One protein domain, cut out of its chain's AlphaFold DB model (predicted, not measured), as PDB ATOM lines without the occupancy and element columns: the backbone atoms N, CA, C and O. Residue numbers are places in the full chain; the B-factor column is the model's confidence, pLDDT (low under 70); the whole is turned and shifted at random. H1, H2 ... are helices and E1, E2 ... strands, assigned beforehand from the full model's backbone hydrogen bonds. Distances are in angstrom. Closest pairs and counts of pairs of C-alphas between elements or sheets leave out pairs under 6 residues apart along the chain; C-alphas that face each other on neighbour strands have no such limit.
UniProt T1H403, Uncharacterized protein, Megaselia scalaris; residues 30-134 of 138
ATOM      1  N   MET A  30     143.414  61.504  77.429       62.50
ATOM      2  CA  MET A  30     143.454  62.776  78.133       62.50
ATOM      3  C   MET A  30     142.129  63.089  78.822       62.50
ATOM      4  O   MET A  30     141.065  63.115  78.203       62.50
ATOM      5  N   PHE A  31     142.219  63.431  80.109       66.44
ATOM      6  CA  PHE A  31     141.094  63.872  80.936       66.44
ATOM      7  C   PHE A  31     140.271  64.995  80.280       66.44
ATOM      8  O   PHE A  31     139.051  65.012  80.413       66.44
ATOM      9  N   LEU A  32     140.924  65.883  79.518       68.25
ATOM     10  CA  LEU A  32     140.278  66.985  78.799       68.25
ATOM     11  C   LEU A  32     139.259  66.509  77.748       68.25
ATOM     12  O   LEU A  32     138.200  67.116  77.605       68.25
ATOM     13  N   GLU A  33     139.557  65.419  77.032       71.69
ATOM     14  CA  GLU A  33     138.650  64.855  76.027       71.69
ATOM     15  C   GLU A  33     137.417  64.239  76.701       71.69
ATOM     16  O   GLU A  33     136.287  64.489  76.280       71.69
ATOM     17  N   VAL A  34     137.624  63.511  77.804       78.00
ATOM     18  CA  VAL A  34     136.541  62.904  78.595       78.00
ATOM     19  C   VAL A  34     135.634  63.971  79.203       78.00
ATOM     20  O   VAL A  34     134.411  63.831  79.176       78.00
ATOM     21  N   TRP A  35     136.214  65.044  79.742       81.12
ATOM     22  CA  TRP A  35     135.452  66.151  80.316       81.12
ATOM     23  C   TRP A  35     134.629  66.889  79.261       81.12
ATOM     24  O   TRP A  35     133.434  67.103  79.464       81.12
ATOM     25  N   GLY A  36     135.239  67.214  78.115       80.62
ATOM     26  CA  GLY A  36     134.552  67.866  77.001       80.62
ATOM     27  C   GLY A  36     133.395  67.027  76.455       80.62
ATOM     28  O   GLY A  36     132.296  67.542  76.270       80.62
ATOM     29  N   GLU A  37     133.600  65.721  76.260       81.62
ATOM     30  CA  GLU A  37     132.553  64.801  75.790       81.62
ATOM     31  C   GLU A  37     131.409  64.650  76.804       81.62
ATOM     32  O   GLU A  37     130.242  64.681  76.412       81.62
ATOM     33  N   LYS A  38     131.708  64.543  78.108       86.00
ATOM     34  CA  LYS A  38     130.673  64.484  79.154       86.00
ATOM     35  C   LYS A  38     129.848  65.767  79.216       86.00
ATOM     36  O   LYS A  38     128.625  65.698  79.312       86.00
ATOM     37  N   LEU A  39     130.503  66.924  79.138       86.62
ATOM     38  CA  LEU A  39     129.836  68.223  79.199       86.62
ATOM     39  C   LEU A  39     128.965  68.473  77.960       86.62
ATOM     40  O   LEU A  39     127.833  68.935  78.086       86.62
ATOM     41  N   LEU A  40     129.443  68.088  76.772       85.38
ATOM     42  CA  LEU A  40     128.657  68.120  75.535       85.38
ATOM     43  C   LEU A  40     127.445  67.182  75.598       85.38
ATOM     44  O   LEU A  40     126.347  67.574  75.202       85.38
ATOM     45  N   GLY A  41     127.624  65.969  76.131       86.38
ATOM     46  CA  GLY A  41     126.531  65.020  76.346       86.38
ATOM     47  C   GLY A  41     125.474  65.570  77.302       86.38
ATOM     48  O   GLY A  41     124.283  65.538  76.991       86.38
ATOM     49  N   PHE A  42     125.907  66.160  78.418       89.62
ATOM     50  CA  PHE A  42     125.014  66.831  79.359       89.62
ATOM     51  C   PHE A  42     124.253  67.984  78.700       89.62
ATOM     52  O   PHE A  42     123.041  68.087  78.869       89.62
ATOM     53  N   LEU A  43     124.924  68.824  77.906       89.06
ATOM     54  CA  LEU A  43     124.265  69.948  77.248       89.06
ATOM     55  C   LEU A  43     123.258  69.491  76.183       89.06
ATOM     56  O   LEU A  43     122.187  70.078  76.063       89.06
ATOM     57  N   SER A  44     123.556  68.416  75.448       87.69
ATOM     58  CA  SER A  44     122.618  67.813  74.491       87.69
ATOM     59  C   SER A  44     121.388  67.218  75.185       87.69
ATOM     60  O   SER A  44     120.256  67.402  74.722       87.69
ATOM     61  N   MET A  45     121.586  66.565  76.333       91.75
ATOM     62  CA  MET A  45     120.496  66.076  77.175       91.75
ATOM     63  C   MET A  45     119.654  67.238  77.714       91.75
ATOM     64  O   MET A  45     118.433  67.216  77.581       91.75
ATOM     65  N   ALA A  46     120.294  68.275  78.258       89.44
ATOM     66  CA  ALA A  46     119.626  69.470  78.760       89.44
ATOM     67  C   ALA A  46     118.838  70.192  77.656       89.44
ATOM     68  O   ALA A  46     117.708  70.610  77.892       89.44
ATOM     69  N   TYR A  47     119.390  70.282  76.442       88.75
ATOM     70  CA  TYR A  47     118.694  70.828  75.279       88.75
ATOM     71  C   TYR A  47     117.461  70.000  74.917       88.75
ATOM     72  O   TYR A  47     116.388  70.558  74.724       88.75
ATOM     73  N   SER A  48     117.587  68.672  74.881       90.44
ATOM     74  CA  SER A  48     116.468  67.777  74.569       90.44
ATOM     75  C   SER A  48     115.360  67.898  75.615       90.44
ATOM     76  O   SER A  48     114.196  68.076  75.267       90.44
ATOM     77  N   ILE A  49     115.718  67.886  76.903       91.75
ATOM     78  CA  ILE A  49     114.771  68.103  78.004       91.75
ATOM     79  C   ILE A  49     114.117  69.475  77.868       91.75
ATOM     80  O   ILE A  49     112.895  69.564  77.931       91.75
ATOM     81  N   GLY A  50     114.897  70.533  77.640       88.19
ATOM     82  CA  GLY A  50     114.389  71.889  77.443       88.19
ATOM     83  C   GLY A  50     113.447  71.999  76.244       88.19
ATOM     84  O   GLY A  50     112.437  72.688  76.323       88.19
ATOM     85  N   PHE A  51     113.719  71.270  75.160       89.75
ATOM     86  CA  PHE A  51     112.862  71.222  73.980       89.75
ATOM     87  C   PHE A  51     111.535  70.510  74.267       89.75
ATOM     88  O   PHE A  51     110.472  71.060  73.989       89.75
ATOM     89  N   TYR A  52     111.567  69.333  74.898       92.12
ATOM     90  CA  TYR A  52     110.349  68.589  75.250       92.12
ATOM     91  C   TYR A  52     109.530  69.262  76.359       92.12
ATOM     92  O   TYR A  52     108.306  69.168  76.372       92.12
ATOM     93  N   THR A  53     110.185  69.977  77.273       90.25
ATOM     94  CA  THR A  53     109.526  70.749  78.342       90.25
ATOM     95  C   THR A  53     109.239  72.200  77.948       90.25
ATOM     96  O   THR A  53     108.665  72.950  78.741       90.25
ATOM     97  N   SER A  54     109.557  72.592  76.709       87.19
ATOM     98  CA  SER A  54     109.362  73.950  76.194       87.19
ATOM     99  C   SER A  54     107.953  74.522  76.399       87.19
ATOM    100  O   SER A  54     107.886  75.673  76.826       87.19
ATOM    101  N   PRO A  55     106.823  73.796  76.229       87.69
ATOM    102  CA  PRO A  55     105.501  74.386  76.470       87.69
ATOM    103  C   PRO A  55     105.275  74.787  77.938       87.69
ATOM    104  O   PRO A  55     104.665  75.822  78.219       87.69
ATOM    105  N   PHE A  56     105.813  74.027  78.894       87.75
ATOM    106  CA  PHE A  56     105.751  74.367  80.320       87.75
ATOM    107  C   PHE A  56     106.676  75.537  80.664       87.75
ATOM    108  O   PHE A  56     106.312  76.434  81.421       87.75
ATOM    109  N   ILE A  57     107.863  75.559  80.061       84.50
ATOM    110  CA  ILE A  57     108.826  76.647  80.233       84.50
ATOM    111  C   ILE A  57     108.263  77.952  79.651       84.50
ATOM    112  O   ILE A  57     108.310  78.985  80.314       84.50
ATOM    113  N   CYS A  58     107.665  77.913  78.459       82.38
ATOM    114  CA  CYS A  58     107.051  79.068  77.804       82.38
ATOM    115  C   CYS A  58     105.877  79.634  78.606       82.38
ATOM    116  O   CYS A  58     105.805  80.846  78.801       82.38
ATOM    117  N   THR A  59     104.982  78.783  79.112       83.94
ATOM    118  CA  THR A  59     103.854  79.231  79.947       83.94
ATOM    119  C   THR A  59     104.329  79.825  81.275       83.94
ATOM    120  O   THR A  59     103.809  80.856  81.708       83.94
ATOM    121  N   PHE A  60     105.368  79.252  81.891       84.69
ATOM    122  CA  PHE A  60     105.993  79.804  83.094       84.69
ATOM    123  C   PHE A  60     106.664  81.163  82.834       84.69
ATOM    124  O   PHE A  60     106.436  82.116  83.579       84.69
ATOM    125  N   LEU A  61     107.448  81.275  81.757       81.50
ATOM    126  CA  LEU A  61     108.115  82.514  81.344       81.50
ATOM    127  C   LEU A  61     107.109  83.625  81.029       81.50
ATOM    128  O   LEU A  61     107.320  84.773  81.428       81.50
ATOM    129  N   TYR A  62     106.004  83.273  80.363       81.25
ATOM    130  CA  TYR A  62     104.909  84.190  80.065       81.25
ATOM    131  C   TYR A  62     104.239  84.695  81.345       81.25
ATOM    132  O   TYR A  62     104.138  85.903  81.549       81.25
ATOM    133  N   ARG A  63     103.877  83.790  82.265       81.25
ATOM    134  CA  ARG A  63     103.242  84.154  83.541       81.25
ATOM    135  C   ARG A  63     104.133  85.032  84.423       81.25
ATOM    136  O   ARG A  63     103.617  85.850  85.175       81.25
ATOM    137  N   ARG A  64     105.457  84.866  84.348       74.81
ATOM    138  CA  ARG A  64     106.424  85.655  85.127       74.81
ATOM    139  C   ARG A  64     106.862  86.959  84.447       74.81
ATOM    140  O   ARG A  64     107.645  87.690  85.041       74.81
ATOM    141  N   GLY A  65     106.391  87.250  83.231       70.31
ATOM    142  CA  GLY A  65     106.703  88.498  82.528       70.31
ATOM    143  C   GLY A  65     108.130  88.589  81.971       70.31
ATOM    144  O   GLY A  65     108.594  89.686  81.675       70.31
ATOM    145  N   TYR A  66     108.836  87.468  81.773       68.62
ATOM    146  CA  TYR A  66     110.213  87.495  81.246       68.62
ATOM    147  C   TYR A  66     110.320  87.967  79.783       68.62
ATOM    148  O   TYR A  66     111.425  88.211  79.305       68.62
ATOM    149  N   PHE A  67     109.192  88.129  79.083       66.38
ATOM    150  CA  PHE A  67     109.121  88.738  77.748       66.38
ATOM    151  C   PHE A  67     109.153  90.277  77.764       66.38
ATOM    152  O   PHE A  67     109.131  90.901  76.706       66.38
ATOM    153  N   VAL A  68     109.211  90.908  78.941       71.19
ATOM    154  CA  VAL A  68     109.388  92.360  79.077       71.19
ATOM    155  C   VAL A  68     110.854  92.737  78.813       71.19
ATOM    156  O   VAL A  68     111.769  92.018  79.219       71.19
ATOM    157  N   ALA A  69     111.090  93.876  78.152       64.75
ATOM    158  CA  ALA A  69     112.414  94.328  77.700       64.75
ATOM    159  C   ALA A  69     113.504  94.317  78.793       64.75
ATOM    160  O   ALA A  69     114.654  93.980  78.515       64.75
ATOM    161  N   GLU A  70     113.147  94.606  80.047       69.38
ATOM    162  CA  GLU A  70     114.087  94.584  81.178       69.38
ATOM    163  C   GLU A  70     114.604  93.176  81.510       69.38
ATOM    164  O   GLU A  70     115.758  92.984  81.893       69.38
ATOM    165  N   SER A  71     113.760  92.166  81.315       70.75
ATOM    166  CA  SER A  71     114.050  90.772  81.647       70.75
ATOM    167  C   SER A  71     114.834  90.037  80.555       70.75
ATOM    168  O   SER A  71     115.561  89.082  80.847       70.75
ATOM    169  N   ILE A  72     114.753  90.516  79.310       79.25
ATOM    170  CA  ILE A  72     115.486  89.966  78.160       79.25
ATOM    171  C   ILE A  72     117.001  90.048  78.375       79.25
ATOM    172  O   ILE A  72     117.717  89.117  78.011       79.25
ATOM    173  N   SER A  73     117.501  91.104  79.028       81.19
ATOM    174  CA  SER A  73     118.932  91.245  79.338       81.19
ATOM    175  C   SER A  73     119.448  90.102  80.221       81.19
ATOM    176  O   SER A  73     120.527  89.557  79.985       81.19
ATOM    177  N   SER A  74     118.657  89.678  81.207       82.19
ATOM    178  CA  SER A  74     119.010  88.566  82.096       82.19
ATOM    179  C   SER A  74     119.011  87.225  81.361       82.19
ATOM    180  O   SER A  74     119.934  86.430  81.540       82.19
ATOM    181  N   VAL A  75     118.025  86.991  80.488       83.50
ATOM    182  CA  VAL A  75     117.979  85.788  79.640       83.50
ATOM    183  C   VAL A  75     119.164  85.767  78.677       83.50
ATOM    184  O   VAL A  75     119.843  84.749  78.576       83.50
ATOM    185  N   ALA A  76     119.476  86.901  78.045       86.19
ATOM    186  CA  ALA A  76     120.607  87.032  77.136       86.19
ATOM    187  C   ALA A  76     121.932  86.689  77.832       86.19
ATOM    188  O   ALA A  76     122.703  85.879  77.321       86.19
ATOM    189  N   LYS A  77     122.176  87.223  79.038       89.62
ATOM    190  CA  LYS A  77     123.374  86.899  79.836       89.62
ATOM    191  C   LYS A  77     123.486  85.401  80.126       89.62
ATOM    192  O   LYS A  77     124.571  84.839  79.979       89.62
ATOM    193  N   LEU A  78     122.377  84.749  80.484       87.44
ATOM    194  CA  LEU A  78     122.346  83.301  80.715       87.44
ATOM    195  C   LEU A  78     122.653  82.517  79.435       87.44
ATOM    196  O   LEU A  78     123.521  81.644  79.450       87.44
ATOM    197  N   THR A  79     122.000  82.849  78.318       88.06
ATOM    198  CA  THR A  79     122.240  82.173  77.035       88.06
ATOM    199  C   THR A  79     123.672  82.361  76.548       88.06
ATOM    200  O   THR A  79     124.288  81.404  76.087       88.06
ATOM    201  N   THR A  80     124.242  83.556  76.725       92.19
ATOM    202  CA  THR A  80     125.636  83.843  76.377       92.19
ATOM    203  C   THR A  80     126.594  83.037  77.249       92.19
ATOM    204  O   THR A  80     127.535  82.450  76.724       92.19
ATOM    205  N   GLY A  81     126.337  82.931  78.558       92.38
ATOM    206  CA  GLY A  81     127.142  82.101  79.458       92.38
ATOM    207  C   GLY A  81     127.152  80.627  79.047       92.38
ATOM    208  O   GLY A  81     128.218  80.026  78.918       92.38
ATOM    209  N   ILE A  82     125.976  80.063  78.752       90.56
ATOM    210  CA  ILE A  82     125.848  78.681  78.263       90.56
ATOM    211  C   ILE A  82     126.563  78.512  76.913       90.56
ATOM    212  O   ILE A  82     127.278  77.530  76.713       90.56
ATOM    213  N   GLY A  83     126.421  79.482  76.006       91.19
ATOM    214  CA  GLY A  83     127.090  79.482  74.706       91.19
ATOM    215  C   GLY A  83     128.615  79.481  74.821       91.19
ATOM    216  O   GLY A  83     129.280  78.696  74.147       91.19
ATOM    217  N   ILE A  84     129.178  80.289  75.724       92.69
ATOM    218  CA  ILE A  84     130.623  80.315  75.990       92.69
ATOM    219  C   ILE A  84     131.098  78.955  76.513       92.69
ATOM    220  O   ILE A  84     132.096  78.428  76.021       92.69
ATOM    221  N   ILE A  85     130.370  78.354  77.462       90.06
ATOM    222  CA  ILE A  85     130.701  77.025  78.003       90.06
ATOM    223  C   ILE A  85     130.672  75.971  76.890       90.06
ATOM    224  O   ILE A  85     131.574  75.136  76.808       90.06
ATOM    225  N   TYR A  86     129.678  76.020  76.003       87.94
ATOM    226  CA  TYR A  86     129.581  75.104  74.868       87.94
ATOM    227  C   TYR A  86     130.775  75.234  73.916       87.94
ATOM    228  O   TYR A  86     131.416  74.233  73.590       87.94
ATOM    229  N   ILE A  87     131.128  76.463  73.523       88.06
ATOM    230  CA  ILE A  87     132.282  76.731  72.652       88.06
ATOM    231  C   ILE A  87     133.576  76.241  73.312       88.06
ATOM    232  O   ILE A  87     134.379  75.559  72.669       88.06
ATOM    233  N   LEU A  88     133.762  76.525  74.603       87.62
ATOM    234  CA  LEU A  88     134.932  76.079  75.356       87.62
ATOM    235  C   LEU A  88     135.011  74.548  75.427       87.62
ATOM    236  O   LEU A  88     136.089  73.983  75.260       87.62
ATOM    237  N   SER A  89     133.873  73.872  75.598       84.81
ATOM    238  CA  SER A  89     133.791  72.404  75.617       84.81
ATOM    239  C   SER A  89     134.220  71.794  74.282       84.81
ATOM    240  O   SER A  89     134.994  70.836  74.245       84.81
ATOM    241  N   ILE A  90     133.758  72.378  73.171       83.62
ATOM    242  CA  ILE A  90     134.150  71.976  71.815       83.62
ATOM    243  C   ILE A  90     135.653  72.190  71.598       83.62
ATOM    244  O   ILE A  90     136.324  71.332  71.018       83.62
ATOM    245  N   PHE A  91     136.193  73.307  72.082       84.62
ATOM    246  CA  PHE A  91     137.614  73.610  71.965       84.62
ATOM    247  C   PHE A  91     138.476  72.646  72.789       84.62
ATOM    248  O   PHE A  91     139.419  72.067  72.253       84.62
ATOM    249  N   MET A  92     138.116  72.395  74.055       81.62
ATOM    250  CA  MET A  92     138.791  71.416  74.918       81.62
ATOM    251  C   MET A  92     138.804  70.024  74.287       81.62
ATOM    252  O   MET A  92     139.839  69.357  74.280       81.62
ATOM    253  N   ARG A  93     137.684  69.615  73.677       80.75
ATOM    254  CA  ARG A  93     137.610  68.368  72.913       80.75
ATOM    255  C   ARG A  93     138.578  68.363  71.727       80.75
ATOM    256  O   ARG A  93     139.293  67.387  71.526       80.75
ATOM    257  N   GLY A  94     138.606  69.438  70.942       79.25
ATOM    258  CA  GLY A  94     139.499  69.560  69.787       79.25
ATOM    259  C   GLY A  94     140.982  69.514  70.158       79.25
ATOM    260  O   GLY A  94     141.760  68.855  69.471       79.25
ATOM    261  N   VAL A  95     141.359  70.162  71.264       79.38
ATOM    262  CA  VAL A  95     142.728  70.138  71.801       79.38
ATOM    263  C   VAL A  95     143.093  68.752  72.332       79.38
ATOM    264  O   VAL A  95     144.186  68.268  72.051       79.38
ATOM    265  N   GLY A  96     142.186  68.070  73.040       75.62
ATOM    266  CA  GLY A  96     142.422  66.690  73.481       75.62
ATOM    267  C   GLY A  96     142.686  65.744  72.303       75.62
ATOM    268  O   GLY A  96     143.621  64.947  72.329       75.62
ATOM    269  N   ARG A  97     141.930  65.909  71.211       75.81
ATOM    270  CA  ARG A  97     142.070  65.101  69.990       75.81
ATOM    271  C   ARG A  97     143.322  65.411  69.170       75.81
ATOM    272  O   ARG A  97     143.836  64.513  68.509       75.81
ATOM    273  N   SER A  98     143.828  66.646  69.185       73.50
ATOM    274  CA  SER A  98     145.056  66.996  68.453       73.50
ATOM    275  C   SER A  98     146.320  66.427  69.103       73.50
ATOM    276  O   SER A  98     147.305  66.185  68.408       73.50
ATOM    277  N   GLN A  99     146.282  66.167  70.413       72.50
ATOM    278  CA  GLN A  99     147.389  65.560  71.157       72.50
ATOM    279  C   GLN A  99     147.417  64.027  71.054       72.50
ATOM    280  O   GLN A  99     148.427  63.408  71.383       72.50
ATOM    281  N   SER A 100     146.338  63.405  70.570       75.62
ATOM    282  CA  SER A 100     146.253  61.957  70.400       75.62
ATOM    283  C   SER A 100     146.905  61.504  69.081       75.62
ATOM    284  O   SER A 100     146.412  61.839  67.995       75.62
ATOM    285  N   PRO A 101     147.996  60.710  69.121       74.06
ATOM    286  CA  PRO A 101     148.693  60.273  67.911       74.06
ATOM    287  C   PRO A 101     147.845  59.318  67.055       74.06
ATOM    288  O   PRO A 101     147.968  59.334  65.829       74.06
ATOM    289  N   ALA A 102     146.962  58.527  67.673       73.69
ATOM    290  CA  ALA A 102     146.029  57.642  66.971       73.69
ATOM    291  C   ALA A 102     144.987  58.450  66.182       73.69
ATOM    292  O   ALA A 102     144.781  58.224  64.988       73.69
ATOM    293  N   TYR A 103     144.408  59.478  66.807       76.19
ATOM    294  CA  TYR A 103     143.437  60.347  66.146       76.19
ATOM    295  C   TYR A 103     144.074  61.177  65.017       76.19
ATOM    296  O   TYR A 103     143.474  61.363  63.959       76.19
ATOM    297  N   ALA A 104     145.325  61.616  65.180       79.44
ATOM    298  CA  ALA A 104     146.065  62.293  64.116       79.44
ATOM    299  C   ALA A 104     146.296  61.397  62.884       79.44
ATOM    300  O   ALA A 104     146.204  61.879  61.752       79.44
ATOM    301  N   ARG A 105     146.563  60.096  63.079       79.12
ATOM    302  CA  ARG A 105     146.661  59.115  61.981       79.12
ATOM    303  C   ARG A 105     145.316  58.912  61.291       79.12
ATOM    304  O   ARG A 105     145.264  58.935  60.064       79.12
ATOM    305  N   PHE A 106     144.241  58.801  62.067       80.81
ATOM    306  CA  PHE A 106     142.885  58.680  61.543       80.81
ATOM    307  C   PHE A 106     142.474  59.894  60.693       80.81
ATOM    308  O   PHE A 106     142.043  59.727  59.555       80.81
ATOM    309  N   ILE A 107     142.672  61.122  61.184       81.94
ATOM    310  CA  ILE A 107     142.342  62.342  60.427       81.94
ATOM    311  C   ILE A 107     143.156  62.441  59.135       81.94
ATOM    312  O   ILE A 107     142.608  62.834  58.106       81.94
ATOM    313  N   ARG A 108     144.432  62.035  59.150       81.31
ATOM    314  CA  ARG A 108     145.251  61.952  57.930       81.31
ATOM    315  C   ARG A 108     144.681  60.950  56.930       81.31
ATOM    316  O   ARG A 108     144.551  61.292  55.759       81.31
ATOM    317  N   ALA A 109     144.303  59.755  57.385       79.19
ATOM    318  CA  ALA A 109     143.669  58.749  56.533       79.19
ATOM    319  C   ALA A 109     142.334  59.255  55.955       79.19
ATOM    320  O   ALA A 109     142.048  59.061  54.773       79.19
ATOM    321  N   LEU A 110     141.551  59.981  56.758       79.19
ATOM    322  CA  LEU A 110     140.287  60.580  56.338       79.19
ATOM    323  C   LEU A 110     140.497  61.691  55.299       79.19
ATOM    324  O   LEU A 110     139.766  61.744  54.311       79.19
ATOM    325  N   GLU A 111     141.509  62.544  55.470       80.44
ATOM    326  CA  GLU A 111     141.879  63.583  54.501       80.44
ATOM    327  C   GLU A 111     142.376  62.969  53.182       80.44
ATOM    328  O   GLU A 111     141.931  63.381  52.113       80.44
ATOM    329  N   MET A 112     143.181  61.903  53.246       76.94
ATOM    330  CA  MET A 112     143.605  61.137  52.066       76.94
ATOM    331  C   MET A 112     142.428  60.469  51.338       76.94
ATOM    332  O   MET A 112     142.426  60.393  50.113       76.94
ATOM    333  N   SER A 113     141.380  60.048  52.053       74.31
ATOM    334  CA  SER A 113     140.166  59.486  51.429       74.31
ATOM    335  C   SER A 113     139.312  60.482  50.656       74.31
ATOM    336  O   SER A 113     138.442  60.105  49.860       74.31
ATOM    337  N   LYS A 114     139.523  61.777  50.902       74.19
ATOM    338  CA  LYS A 114     138.864  62.829  50.135       74.19
ATOM    339  C   LYS A 114     139.543  63.042  48.784       74.19
ATOM    340  O   LYS A 114     138.843  63.423  47.856       74.19
ATOM    341  N   SER A 115     140.845  62.769  48.666       73.56
ATOM    342  CA  SER A 115     141.622  62.989  47.440       73.56
ATOM    343  C   SER A 115     141.834  61.733  46.586       73.56
ATOM    344  O   SER A 115     141.843  61.842  45.366       73.56
ATOM    345  N   SER A 116     141.977  60.546  47.184       67.62
ATOM    346  CA  SER A 116     142.176  59.277  46.465       67.62
ATOM    347  C   SER A 116     141.329  58.173  47.092       67.62
ATOM    348  O   SER A 116     141.341  58.017  48.309       67.62
ATOM    349  N   ALA A 117     140.574  57.412  46.296       65.44
ATOM    350  CA  ALA A 117     139.578  56.457  46.800       65.44
ATOM    351  C   ALA A 117     140.130  55.045  47.077       65.44
ATOM    352  O   ALA A 117     139.606  54.349  47.942       65.44
ATOM    353  N   THR A 118     141.170  54.601  46.367       66.94
ATOM    354  CA  THR A 118     141.545  53.174  46.355       66.94
ATOM    355  C   THR A 118     142.452  52.784  47.525       66.94
ATOM    356  O   THR A 118     142.177  51.818  48.230       66.94
ATOM    357  N   GLU A 119     143.510  53.554  47.791       64.81
ATOM    358  CA  GLU A 119     144.445  53.270  48.897       64.81
ATOM    359  C   GLU A 119     143.895  53.710  50.259       64.81
ATOM    360  O   GLU A 119     144.168  53.101  51.295       64.81
ATOM    361  N   SER A 120     143.059  54.745  50.261       64.75
ATOM    362  CA  SER A 120     142.481  55.307  51.477       64.75
ATOM    363  C   SER A 120     141.421  54.411  52.115       64.75
ATOM    364  O   SER A 120     141.336  54.383  53.339       64.75
ATOM    365  N   LYS A 121     140.662  53.630  51.328       70.31
ATOM    366  CA  LYS A 121     139.697  52.645  51.850       70.31
ATOM    367  C   LYS A 121     140.380  51.600  52.727       70.31
ATOM    368  O   LYS A 121     139.878  51.281  53.800       70.31
ATOM    369  N   ARG A 122     141.569  51.137  52.324       71.81
ATOM    370  CA  ARG A 122     142.376  50.186  53.104       71.81
ATOM    371  C   ARG A 122     142.896  50.793  54.407       71.81
ATOM    372  O   ARG A 122     142.968  50.105  55.420       71.81
ATOM    373  N   LEU A 123     143.257  52.076  54.399       71.56
ATOM    374  CA  LEU A 123     143.693  52.778  55.610       71.56
ATOM    375  C   LEU A 123     142.519  53.092  56.544       71.56
ATOM    376  O   LEU A 123     142.662  52.969  57.754       71.56
ATOM    377  N   LEU A 124     141.352  53.445  55.999       74.25
ATOM    378  CA  LEU A 124     140.128  53.683  56.764       74.25
ATOM    379  C   LEU A 124     139.549  52.402  57.362       74.25
ATOM    380  O   LEU A 124     139.022  52.470  58.461       74.25
ATOM    381  N   SER A 125     139.694  51.238  56.713       73.06
ATOM    382  CA  SER A 125     139.237  49.956  57.280       73.06
ATOM    383  C   SER A 125     139.968  49.553  58.565       73.06
ATOM    384  O   SER A 125     139.525  48.655  59.274       73.06
ATOM    385  N   LEU A 126     141.088  50.212  58.878       74.88
ATOM    386  CA  LEU A 126     141.812  50.032  60.137       74.88
ATOM    387  C   LEU A 126     141.200  50.837  61.288       74.88
ATOM    388  O   LEU A 126     141.596  50.657  62.435       74.88
ATOM    389  N   PHE A 127     140.244  51.718  61.006       76.69
ATOM    390  CA  PHE A 127     139.621  52.589  61.989       76.69
ATOM    391  C   PHE A 127     138.108  52.401  61.973       76.69
ATOM    392  O   PHE A 127     137.467  52.455  60.928       76.69
ATOM    393  N   ASP A 128     137.532  52.224  63.155       75.69
ATOM    394  CA  ASP A 128     136.088  52.238  63.353       75.69
ATOM    395  C   ASP A 128     135.670  53.633  63.804       75.69
ATOM    396  O   ASP A 128     136.197  54.159  64.793       75.69
ATOM    397  N   PHE A 129     134.750  54.256  63.081       76.62
ATOM    398  CA  PHE A 129     134.298  55.617  63.345       76.62
ATOM    399  C   PHE A 129     132.804  55.750  63.074       76.62
ATOM    400  O   PHE A 129     132.189  54.886  62.458       76.62
ATOM    401  N   ASP A 130     132.213  56.837  63.569       73.56
ATOM    402  CA  ASP A 130     130.765  57.052  63.510       73.56
ATOM    403  C   ASP A 130     130.193  56.867  62.088       73.56
ATOM    404  O   ASP A 130     130.598  57.559  61.146       73.56
ATOM    405  N   PHE A 131     129.210  55.967  61.967       67.50
ATOM    406  CA  PHE A 131     128.573  55.536  60.719       67.50
ATOM    407  C   PHE A 131     128.036  56.704  59.884       67.50
ATOM    408  O   PHE A 131     128.037  56.651  58.658       67.50
ATOM    409  N   LYS A 132     127.651  57.811  60.532       67.88
ATOM    410  CA  LYS A 132     127.208  59.043  59.853       67.88
ATOM    411  C   LYS A 132     128.242  59.628  58.885       67.88
ATOM    412  O   LYS A 132     127.875  60.407  58.013       67.88
ATOM    413  N   HIS A 133     129.520  59.296  59.061       68.38
ATOM    414  CA  HIS A 133     130.624  59.840  58.273       68.38
ATOM    415  C   HIS A 133     131.205  58.829  57.281       68.38
ATOM    416  O   HIS A 133     132.182  59.148  56.598       68.38
ATOM    417  N   TRP A 134     130.635  57.623  57.187       70.31
ATOM    418  CA  TRP A 134     130.997  56.686  56.130       70.31
ATOM    419  C   TRP A 134     130.566  57.226  54.770       70.31
ATOM    420  O   TRP A 134     129.456  57.732  54.599       70.31
TER     421      TRP A 134
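AT A GLANCE: This is residues 30 to 134 of the 138 residues of an uncharacterized protein of Megaselia scalaris (UniProt T1H403). Two long helices, H1 and H3, make an open V: they meet where the first part of H1 touches residues 86 to 97 of H3 and spread apart toward H2, which turns aside from the far end of H1 toward the side where H3 starts, without closing the gap. At the other end of the model, beyond the meeting point of the V, the chain turns a corner from H3 into a small helical hairpin of H4 and H5, with the short strand E1 after it. The printed part has 105 residues, with five named helices and one named strand in the order H1, H2, H3, H4, H5, E1, and is mostly helix. It is extended, with a radius of gyration of the C-alphas of 20.5 A, and its outline is a rod of 62 by 25 by 22 A.

IN THESE COORDINATES: H1, residues 31 to 52, starts with C-alpha 31 at (141.094, 63.872, 80.936) and is 31.6 A long from first to last C-alpha. H2, residues 54 to 63, measures 14.0 A. H3, residues 69 to 98, is the longest helix at 43.6 A and ends with C-alpha 98 at (145.056, 66.996, 68.453). H4, residues 101 to 115, measures 21.8 A, and H5, residues 118 to 124, measures 10.5 A. E1, residues 127 to 129, is 6.3 A long and ends with C-alpha 129 at (134.298, 55.617, 63.345).

HOW THE PARTS SIT: H1 and H3 touch, H3 with residues 86 to 97 alone; the closest C-alphas, those of Gly 36 and Ser 89, are 4.8 A apart. They run opposite ways at 37 degrees, only just a steep tilt. H1 and H2 are close but not clearly touching, with the closest C-alphas, those of Gly 50 and Ile 57, 7.8 A apart. H2 and H3 are apart. H3 and H4 touch only at the corner, and only just, with 3 pairs of C-alphas within 8 A; the closest are those of Arg 97 and Tyr 103, at 6.3 A. Their lines are about perpendicular, at 85 degrees. H4 and H5 form a helical hairpin and touch, opposite ways at a shallow tilt of 26 degrees, with the C-alphas of Ser 113 and Ser 120 the closest at 4.8 A. E1 pairs with no named strand; the closest C-alphas of H4 and E1, those of Phe 106 and Phe 127, are 6.9 A apart. H5 and E1 meet only through their link. In H1 and H2 every O i to N i+4 pair is within hydrogen-bond range; the counts are 24 of 26 in H3, 10 of 11 in H4 and 2 of 3 in H5.

THE WHOLE: The two C-alphas farthest apart, those of Arg 63 and Glu 119, are 62.1 A apart. The printed part has no cut, and the five links between named elements are tight. Residues 44 to 57, 59 to 65, 68 to 73 and 76 to 81 stand free. The mean pLDDT of the printed part is 79.6; it is under 70 at residues 30 to 32, 66 to 67, 69 to 70, 116 to 120 and 131 to 133.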